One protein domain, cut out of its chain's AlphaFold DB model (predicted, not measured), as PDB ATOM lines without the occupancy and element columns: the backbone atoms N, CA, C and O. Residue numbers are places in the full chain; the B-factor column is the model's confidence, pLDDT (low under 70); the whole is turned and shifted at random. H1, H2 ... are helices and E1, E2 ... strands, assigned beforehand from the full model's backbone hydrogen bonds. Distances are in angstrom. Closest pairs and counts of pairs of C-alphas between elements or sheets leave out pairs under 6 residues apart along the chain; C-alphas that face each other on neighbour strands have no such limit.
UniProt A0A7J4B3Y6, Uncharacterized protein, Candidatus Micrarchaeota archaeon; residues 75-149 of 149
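AT A GLANCE: This is residues 75 to 149 of the 149 residues of an uncharacterized protein of Candidatus Micrarchaeota archaeon (UniProt A0A7J4B3Y6). A strongly twisted sheet of five strands has one helix, H1, over one face. The 75 printed residues run E1 E2 E3 H1 E4 E5; the mixed sheet's order is E1 E2 E3 E4 E5, the class mixed. The whole is compact, radius of gyration of the C-alphas 12.9 A, spanning 36 by 35 by 24 A.

IN THESE COORDINATES: E1, residues 75 to 78, begins at C-alpha 75 (194.554, 189.797, 200.214). E2 is 83 to 87, E3 100 to 105, H1 112 to 124 (18.9 A), E4 128 to 135 (22.6 A). E5, 138 to 144, ends at C-alpha 144 (196.574, 187.803, 181.741).

HOW THE PARTS SIT: Hairpins E1-E2 and E2-E3 make a meander of antiparallel neighbours; N 76 and O 85 are 2.9 A apart, N 84 and O 102 2.8 A. Parallel E3 and E4, N 103 to O 130 2.9 A, with H1 between form a strand-helix-strand unit, crossover right-handed. In hairpin E4-E5, N 133 and O 140 are 2.8 A apart. H1, 8 of 9 O i to N i+4 pairs within hydrogen-bond range, is on the sheet, over E4; closest C-alphas, Ile 122 and Phe 129, 6.9 A.

THE WHOLE: The printed part has no cut. Link E2 to E3 is long. pLDDT is under 70 at 108 to 113, 122 to 125 and 149.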
ATOM      1  N   ALA A  75     194.909 190.972 200.989       87.38
ATOM      2  CA  ALA A  75     194.554 189.797 200.214       87.38
ATOM      3  C   ALA A  75     193.384 189.104 200.912       87.38
ATOM      4  O   ALA A  75     193.465 188.861 202.115       87.38
ATOM      5  N   ASN A  76     192.323 188.806 200.166       88.19
ATOM      6  CA  ASN A  76     191.134 188.111 200.661       88.19
ATOM      7  C   ASN A  76     190.805 186.946 199.736       88.19
ATOM      8  O   ASN A  76     190.703 187.135 198.522       88.19
ATOM      9  N   TYR A  77     190.640 185.750 200.293       91.12
ATOM     10  CA  TYR A  77     190.352 184.563 199.501       91.12
ATOM     11  C   TYR A  77     188.849 184.358 199.347       91.12
ATOM     12  O   TYR A  77     188.099 184.312 200.320       91.12
ATOM     13  N   VAL A  78     188.403 184.233 198.101       88.25
ATOM     14  CA  VAL A  78     187.003 183.990 197.757       88.25
ATOM     15  C   VAL A  78     186.862 182.521 197.388       88.25
ATOM     16  O   VAL A  78     186.978 182.148 196.223       88.25
ATOM     17  N   GLU A  79     186.606 181.681 198.392       85.75
ATOM     18  CA  GLU A  79     186.579 180.215 198.266       85.75
ATOM     19  C   GLU A  79     185.634 179.720 197.158       85.75
ATOM     20  O   GLU A  79     186.009 178.858 196.368       85.75
ATOM     21  N   LYS A  80     184.445 180.330 197.029       84.69
ATOM     22  CA  LYS A  80     183.459 180.005 195.979       84.69
ATOM     23  C   LYS A  80     184.031 180.139 194.566       84.69
ATOM     24  O   LYS A  80     183.662 179.389 193.665       84.69
ATOM     25  N   ASP A  81     184.882 181.139 194.375       81.50
ATOM     26  CA  ASP A  81     185.426 181.504 193.076       81.50
ATOM     27  C   ASP A  81     186.858 181.012 192.875       81.50
ATOM     28  O   ASP A  81     187.350 181.076 191.747       81.50
ATOM     29  N   ASP A  82     187.477 180.493 193.940       86.44
ATOM     30  CA  ASP A  82     188.849 180.005 193.999       86.44
ATOM     31  C   ASP A  82     189.854 181.036 193.463       86.44
ATOM     32  O   ASP A  82     190.663 180.757 192.575       86.44
ATOM     33  N   ILE A  83     189.727 182.265 193.976       89.12
ATOM     34  CA  ILE A  83     190.566 183.420 193.646       89.12
ATOM     35  C   ILE A  83     190.939 184.196 194.907       89.12
ATOM     36  O   ILE A  83     190.185 184.239 195.880       89.12
ATOM     37  N   ILE A  84     192.082 184.873 194.864       92.69
ATOM     38  CA  ILE A  84     192.501 185.845 195.873       92.69
ATOM     39  C   ILE A  84     192.275 187.244 195.300       92.69
ATOM     40  O   ILE A  84     192.848 187.611 194.275       92.69
ATOM     41  N   LEU A  85     191.445 188.039 195.965       90.50
ATOM     42  CA  LEU A  85     191.285 189.455 195.660       90.50
ATOM     43  C   LEU A  85     192.400 190.240 196.337       90.50
ATOM     44  O   LEU A  85     192.571 190.146 197.553       90.50
ATOM     45  N   VAL A  86     193.136 191.020 195.551       91.56
ATOM     46  CA  VAL A  86     194.292 191.783 196.025       91.56
ATOM     47  C   VAL A  86     194.042 193.269 195.838       91.56
ATOM     48  O   VAL A  86     193.706 193.745 194.750       91.56
ATOM     49  N   TYR A  87     194.222 193.999 196.927       89.81
ATOM     50  CA  TYR A  87     194.123 195.449 196.977       89.81
ATOM     51  C   TYR A  87     195.527 196.046 196.958       89.81
ATOM     52  O   TYR A  87     196.504 195.418 197.386       89.81
ATOM     53  N   GLU A  88     195.643 197.271 196.456       83.12
ATOM     54  CA  GLU A  88     196.918 197.975 196.505       83.12
ATOM     55  C   GLU A  88     197.362 198.218 197.948       83.12
ATOM     56  O   GLU A  88     196.570 198.215 198.894       83.12
ATOM     57  N   LYS A  89     198.667 198.414 198.122       79.50
ATOM     58  CA  LYS A  89     199.254 198.669 199.433       79.50
ATOM     59  C   LYS A  89     198.598 199.897 200.073       79.50
ATOM     60  O   LYS A  89     198.557 200.966 199.477       79.50
ATOM     61  N   GLY A  90     198.118 199.735 201.304       74.88
ATOM     62  CA  GLY A  90     197.446 200.798 202.061       74.88
ATOM     63  C   GLY A  90     195.950 200.949 201.768       74.88
ATOM     64  O   GLY A  90     195.280 201.691 202.481       74.88
ATOM     65  N   MET A  91     195.405 200.228 200.785       80.56
ATOM     66  CA  MET A  91     193.962 200.166 200.567       80.56
ATOM     67  C   MET A  91     193.321 199.101 201.455       80.56
ATOM     68  O   MET A  91     193.882 198.024 201.656       80.56
ATOM     69  N   VAL A  92     192.112 199.384 201.942       77.75
ATOM     70  CA  VAL A  92     191.298 198.436 202.712       77.75
ATOM     71  C   VAL A  92     189.967 198.164 202.001       77.75
ATOM     72  O   VAL A  92     189.399 199.092 201.418       77.75
ATOM     73  N   PRO A  93     189.416 196.936 202.073       75.31
ATOM     74  CA  PRO A  93     188.234 196.529 201.306       75.31
ATOM     75  C   PRO A  93     186.983 197.387 201.525       75.31
ATOM     76  O   PRO A  93     186.161 197.507 200.626       75.31
ATOM     77  N   LYS A  94     186.830 198.011 202.701       73.69
ATOM     78  CA  LYS A  94     185.698 198.913 202.988       73.69
ATOM     79  C   LYS A  94     185.723 200.217 202.185       73.69
ATOM     80  O   LYS A  94     184.696 200.882 202.095       73.69
ATOM     81  N   HIS A  95     186.879 200.612 201.655       73.19
ATOM     82  CA  HIS A  95     187.089 201.931 201.048       73.19
ATOM     83  C   HIS A  95     187.632 201.857 199.621       73.19
ATOM     84  O   HIS A  95     187.868 202.890 199.000       73.19
ATOM     85  N   ALA A  96     187.852 200.651 199.108       76.06
ATOM     86  CA  ALA A  96     188.488 200.428 197.827       76.06
ATOM     87  C   ALA A  96     187.953 199.160 197.175       76.06
ATOM     88  O   ALA A  96     187.609 198.197 197.857       76.06
ATOM     89  N   GLU A  97     187.958 199.131 195.848       81.75
ATOM     90  CA  GLU A  97     187.836 197.877 195.118       81.75
ATOM     91  C   GLU A  97     189.192 197.179 195.020       81.75
ATOM     92  O   GLU A  97     190.242 197.823 194.993       81.75
ATOM     93  N   SER A  98     189.184 195.847 194.943       84.38
ATOM     94  CA  SER A  98     190.410 195.115 194.631       84.38
ATOM     95  C   SER A  98     190.861 195.451 193.214       84.38
ATOM     96  O   SER A  98     190.054 195.477 192.281       84.38
ATOM     97  N   ARG A  99     192.163 195.695 193.051       86.19
ATOM     98  CA  ARG A  99     192.765 195.955 191.741       86.19
ATOM     99  C   ARG A  99     192.996 194.654 190.985       86.19
ATOM    100  O   ARG A  99     192.766 194.609 189.777       86.19
ATOM    101  N   PHE A 100     193.413 193.607 191.701       89.62
ATOM    102  CA  PHE A 100     193.758 192.327 191.098       89.62
ATOM    103  C   PHE A 100     192.861 191.193 191.582       89.62
ATOM    104  O   PHE A 100     192.460 191.142 192.749       89.62
ATOM    105  N   ALA A 101     192.605 190.249 190.684       89.50
ATOM    106  CA  ALA A 101     192.102 188.925 191.014       89.50
ATOM    107  C   ALA A 101     193.178 187.901 190.639       89.50
ATOM    108  O   ALA A 101     193.598 187.832 189.486       89.50
ATOM    109  N   VAL A 102     193.647 187.140 191.626       91.19
ATOM    110  CA  VAL A 102     194.741 186.178 191.477       91.19
ATOM    111  C   VAL A 102     194.183 184.762 191.517       91.19
ATOM    112  O   VAL A 102     193.508 184.390 192.477       91.19
ATOM    113  N   LYS A 103     194.495 183.952 190.507       90.19
ATOM    114  CA  LYS A 103     194.213 182.512 190.485       90.19
ATOM    115  C   LYS A 103     195.495 181.725 190.670       90.19
ATOM    116  O   LYS A 103     196.485 182.012 190.008       90.19
ATOM    117  N   VAL A 104     195.454 180.729 191.545       91.44
ATOM    118  CA  VAL A 104     196.599 179.860 191.836       91.44
ATOM    119  C   VAL A 104     196.503 178.579 191.010       91.44
ATOM    120  O   VAL A 104     195.425 177.988 190.934       91.44
ATOM    121  N   VAL A 105     197.614 178.164 190.401       87.81
ATOM    122  CA  VAL A 105     197.731 176.932 189.601       87.81
ATOM    123  C   VAL A 105     198.981 176.135 189.992       87.81
ATOM    124  O   VAL A 105     199.971 176.707 190.447       87.81
ATOM    125  N   GLU A 106     198.906 174.810 189.852       78.94
ATOM    126  CA  GLU A 106     199.928 173.841 190.298       78.94
ATOM    127  C   GLU A 106     201.087 173.640 189.301       78.94
ATOM    128  O   GLU A 106     202.106 173.067 189.664       78.94
ATOM    129  N   ASP A 107     200.967 174.129 188.068       71.06
ATOM    130  CA  ASP A 107     201.993 174.047 187.022       71.06
ATOM    131  C   ASP A 107     201.626 175.039 185.897       71.06
ATOM    132  O   ASP A 107     200.529 175.608 185.899       71.06
ATOM    133  N   GLU A 108     202.491 175.231 184.901       59.84
ATOM    134  CA  GLU A 108     202.198 176.047 183.708       59.84
ATOM    135  C   GLU A 108     201.067 175.459 182.847       59.84
ATOM    136  O   GLU A 108     200.477 176.148 182.011       59.84
ATOM    137  N   LYS A 109     200.714 174.188 183.066       60.00
ATOM    138  CA  LYS A 109     199.617 173.502 182.378       60.00
ATOM    139  C   LYS A 109     198.263 173.847 182.991       60.00
ATOM    140  O   LYS A 109     197.558 172.981 183.503       60.00
ATOM    141  N   MET A 110     197.867 175.110 182.901       67.62
ATOM    142  CA  MET A 110     196.452 175.454 183.009       67.62
ATOM    143  C   MET A 110     195.745 174.960 181.744       67.62
ATOM    144  O   MET A 110     196.182 175.252 180.629       67.62
ATOM    145  N   MET A 111     194.658 174.201 181.889       66.38
ATOM    146  CA  MET A 111     193.898 173.776 180.712       66.38
ATOM    147  C   MET A 111     193.279 175.007 180.039       66.38
ATOM    148  O   MET A 111     192.724 175.876 180.711       66.38
ATOM    149  N   LEU A 112     193.324 175.074 178.704       68.19
ATOM    150  CA  LEU A 112     192.768 176.193 177.929       68.19
ATOM    151  C   LEU A 112     191.305 176.489 178.306       68.19
ATOM    152  O   LEU A 112     190.885 177.641 178.372       68.19
ATOM    153  N   GLU A 113     190.534 175.449 178.613       69.56
ATOM    154  CA  GLU A 113     189.146 175.553 179.065       69.56
ATOM    155  C   GLU A 113     189.003 176.318 180.388       69.56
ATOM    156  O   GLU A 113     188.078 177.118 180.552       69.56
ATOM    157  N   GLU A 114     189.927 176.112 181.330       72.44
ATOM    158  CA  GLU A 114     189.962 176.857 182.587       72.44
ATOM    159  C   GLU A 114     190.306 178.319 182.333       72.44
ATOM    160  O   GLU A 114     189.646 179.183 182.905       72.44
ATOM    161  N   MET A 115     191.250 178.597 181.425       70.75
ATOM    162  CA  MET A 115     191.602 179.961 181.008       70.75
ATOM    163  C   MET A 115     190.413 180.686 180.373       70.75
ATOM    164  O   MET A 115     190.166 181.849 180.687       70.75
ATOM    165  N   VAL A 116     189.634 180.005 179.528       74.69
ATOM    166  CA  VAL A 116     188.429 180.564 178.891       74.69
ATOM    167  C   VAL A 116     187.341 180.870 179.924       74.69
ATOM    168  O   VAL A 116     186.777 181.965 179.921       74.69
ATOM    169  N   ARG A 117     187.072 179.952 180.862       74.81
ATOM    170  CA  ARG A 117     186.107 180.194 181.952       74.81
ATOM    171  C   ARG A 117     186.547 181.343 182.854       74.81
ATOM    172  O   ARG A 117     185.721 182.162 183.260       74.81
ATOM    173  N   LEU A 118     187.843 181.409 183.153       71.19
ATOM    174  CA  LEU A 118     188.458 182.526 183.861       71.19
ATOM    175  C   LEU A 118     188.216 183.828 183.107       71.19
ATOM    176  O   LEU A 118     187.674 184.756 183.695       71.19
ATOM    177  N   ARG A 119     188.553 183.882 181.811       72.50
ATOM    178  CA  ARG A 119     188.380 185.054 180.941       72.50
ATOM    179  C   ARG A 119     186.956 185.583 181.009       72.50
ATOM    180  O   ARG A 119     186.758 186.771 181.244       72.50
ATOM    181  N   ASP A 120     185.959 184.720 180.860       75.81
ATOM    182  CA  ASP A 120     184.557 185.148 180.855       75.81
ATOM    183  C   ASP A 120     184.110 185.686 182.221       75.81
ATOM    184  O   ASP A 120     183.284 186.600 182.304       75.81
ATOM    185  N   LYS A 121     184.682 185.155 183.305       70.19
ATOM    186  CA  LYS A 121     184.481 185.675 184.659       70.19
ATOM    187  C   LYS A 121     185.164 187.032 184.826       70.19
ATOM    188  O   LYS A 121     184.529 187.962 185.307       70.19
ATOM    189  N   ILE A 122     186.404 187.164 184.359       65.94
ATOM    190  CA  ILE A 122     187.219 188.386 184.399       65.94
ATOM    191  C   ILE A 122     186.567 189.511 183.605       65.94
ATOM    192  O   ILE A 122     186.454 190.612 184.118       65.94
ATOM    193  N   ARG A 123     186.042 189.263 182.401       69.69
ATOM    194  CA  ARG A 123     185.359 190.309 181.614       69.69
ATOM    195  C   ARG A 123     184.202 190.963 182.376       69.69
ATOM    196  O   ARG A 123     183.895 192.129 182.143       69.69
ATOM    197  N   LYS A 124     183.575 190.239 183.310       69.38
ATOM    198  CA  LYS A 124     182.506 190.773 184.171       69.38
ATOM    199  C   LYS A 124     183.038 191.603 185.339       69.38
ATOM    200  O   LYS A 124     182.347 192.509 185.795       69.38
ATOM    201  N   VAL A 125     184.244 191.314 185.825       65.12
ATOM    202  CA  VAL A 125     184.886 192.017 186.942       65.12
ATOM    203  C   VAL A 125     186.060 192.813 186.383       65.12
ATOM    204  O   VAL A 125     187.113 192.246 186.150       65.12
ATOM    205  N   ARG A 126     185.881 194.126 186.166       72.44
ATOM    206  CA  ARG A 126     186.883 195.075 185.623       72.44
ATOM    207  C   ARG A 126     188.157 195.178 186.494       72.44
ATOM    208  O   ARG A 126     188.404 196.205 187.115       72.44
ATOM    209  N   LYS A 127     188.919 194.094 186.610       80.44
ATOM    210  CA  LYS A 127     190.064 193.887 187.503       80.44
ATOM    211  C   LYS A 127     191.196 193.265 186.700       80.44
ATOM    212  O   LYS A 127     190.952 192.443 185.818       80.44
ATOM    213  N   ASP A 128     192.426 193.646 187.023       86.25
ATOM    214  CA  ASP A 128     193.610 193.041 186.423       86.25
ATOM    215  C   ASP A 128     193.694 191.579 186.878       86.25
ATOM    216  O   ASP A 128     193.699 191.285 188.077       86.25
ATOM    217  N   PHE A 129     193.754 190.649 185.931       87.12
ATOM    218  CA  PHE A 129     193.800 189.239 186.276       87.12
ATOM    219  C   PHE A 129     195.218 188.693 186.270       87.12
ATOM    220  O   PHE A 129     195.968 188.882 185.311       87.12
ATOM    221  N   ILE A 130     195.566 187.995 187.345       89.62
ATOM    222  CA  ILE A 130     196.902 187.463 187.578       89.62
ATOM    223  C   ILE A 130     196.811 185.951 187.779       89.62
ATOM    224  O   ILE A 130     195.980 185.457 188.540       89.62
ATOM    225  N   ILE A 131     197.699 185.210 187.129       89.00
ATOM    226  CA  ILE A 131     197.904 183.784 187.363       89.00
ATOM    227  C   ILE A 131     199.156 183.642 188.225       89.00
ATOM    228  O   ILE A 131     200.229 184.092 187.834       89.00
ATOM    229  N   ALA A 132     199.010 183.047 189.405       92.31
ATOM    230  CA  ALA A 132     200.112 182.674 190.277       92.31
ATOM    231  C   ALA A 132     200.416 181.183 190.082       92.31
ATOM    232  O   ALA A 132     199.629 180.327 190.493       92.31
ATOM    233  N   VAL A 133     201.540 180.879 189.441       90.69
ATOM    234  CA  VAL A 133     202.038 179.511 189.262       90.69
ATOM    235  C   VAL A 133     202.915 179.166 190.458       90.69
ATOM    236  O   VAL A 133     203.831 179.924 190.781       90.69
ATOM    237  N   VAL A 134     202.621 178.049 191.124       90.50
ATOM    238  CA  VAL A 134     203.367 177.583 192.301       90.50
ATOM    239  C   VAL A 134     204.078 176.280 191.964       90.50
ATOM    240  O   VAL A 134     203.417 175.266 191.758       90.50
ATOM    241  N   ASN A 135     205.412 176.297 191.967       85.19
ATOM    242  CA  ASN A 135     206.244 175.110 191.775       85.19
ATOM    243  C   ASN A 135     207.158 174.924 192.993       85.19
ATOM    244  O   ASN A 135     208.128 175.656 193.189       85.19
ATOM    245  N   GLY A 136     206.814 173.971 193.860       81.50
ATOM    246  CA  GLY A 136     207.501 173.803 195.139       81.50
ATOM    247  C   GLY A 136     207.371 175.053 196.018       81.50
ATOM    248  O   GLY A 136     206.277 175.370 196.483       81.50
ATOM    249  N   LEU A 137     208.493 175.736 196.263       76.88
ATOM    250  CA  LEU A 137     208.551 176.983 197.041       76.88
ATOM    251  C   LEU A 137     208.533 178.245 196.169       76.88
ATOM    252  O   LEU A 137     208.390 179.345 196.706       76.88
ATOM    253  N   ASP A 138     208.665 178.096 194.852       88.69
ATOM    254  CA  ASP A 138     208.740 179.215 193.925       88.69
ATOM    255  C   ASP A 138     207.344 179.642 193.473       88.69
ATOM    256  O   ASP A 138     206.479 178.816 193.160       88.69
ATOM    257  N   ILE A 139     207.129 180.959 193.438       93.38
ATOM    258  CA  ILE A 139     205.871 181.576 193.014       93.38
ATOM    259  C   ILE A 139     206.168 182.558 191.884       93.38
ATOM    260  O   ILE A 139     206.863 183.557 192.082       93.38
ATOM    261  N   ALA A 140     205.604 182.293 190.708       91.94
ATOM    262  CA  ALA A 140     205.667 183.176 189.549       91.94
ATOM    263  C   ALA A 140     204.293 183.799 189.278       91.94
ATOM    264  O   ALA A 140     203.271 183.117 189.342       91.94
ATOM    265  N   TYR A 141     204.263 185.094 188.960       92.19
ATOM    266  CA  TYR A 141     203.031 185.833 188.684       92.19
ATOM    267  C   TYR A 141     202.993 186.287 187.225       92.19
ATOM    268  O   TYR A 141     203.877 187.012 186.776       92.19
ATOM    269  N   TYR A 142     201.929 185.924 186.513       87.75
ATOM    270  CA  TYR A 142     201.696 186.293 185.120       87.75
ATOM    271  C   TYR A 142     200.441 187.146 185.006       87.75
ATOM    272  O   TYR A 142     199.383 186.773 185.513       87.75
ATOM    273  N   LYS A 143     200.533 188.287 184.320       86.94
ATOM    274  CA  LYS A 143     199.352 189.086 183.992       86.94
ATOM    275  C   LYS A 143     198.671 188.494 182.765       86.94
ATOM    276  O   LYS A 143     199.295 188.367 181.715       86.94
ATOM    277  N   PHE A 144     197.390 188.169 182.890       79.50
ATOM    278  CA  PHE A 144     196.574 187.803 181.741       79.50
ATOM    279  C   PHE A 144     196.150 189.076 181.003       79.50
ATOM    280  O   PHE A 144     195.578 189.988 181.606       79.50
ATOM    281  N   GLN A 145     196.425 189.138 179.703       77.50
ATOM    282  CA  GLN A 145     196.041 190.251 178.843       77.50
ATOM    283  C   GLN A 145     195.386 189.701 177.577       77.50
ATOM    284  O   GLN A 145     195.982 188.901 176.860       77.50
ATOM    285  N   GLU A 146     194.144 190.114 177.325       71.12
ATOM    286  CA  GLU A 146     193.481 189.863 176.047       71.12
ATOM    287  C   GLU A 146     194.143 190.763 174.996       71.12
ATOM    288  O   GLU A 146     194.309 191.966 175.216       71.12
ATOM    289  N   ILE A 147     194.579 190.166 173.889       75.56
ATOM    290  CA  ILE A 147     195.111 190.893 172.740       75.56
ATOM    291  C   ILE A 147     193.984 190.924 171.714       75.56
ATOM    292  O   ILE A 147     193.553 189.870 171.246       75.56
ATOM    293  N   GLU A 148     193.483 192.117 171.401       72.25
ATOM    294  CA  GLU A 148     192.623 192.299 170.234       72.25
ATOM    295  C   GLU A 148     193.505 192.187 168.987       72.25
ATOM    296  O   GLU A 148     194.512 192.889 168.869       72.25
ATOM    297  N   MET A 149     193.165 191.236 168.116       57.56
ATOM    298  CA  MET A 149     193.808 191.030 166.817       57.56
ATOM    299  C   MET A 149     193.055 191.766 165.720       57.56
ATOM    300  O   MET A 149     191.803 191.738 165.760       57.56
TER     301      MET A 149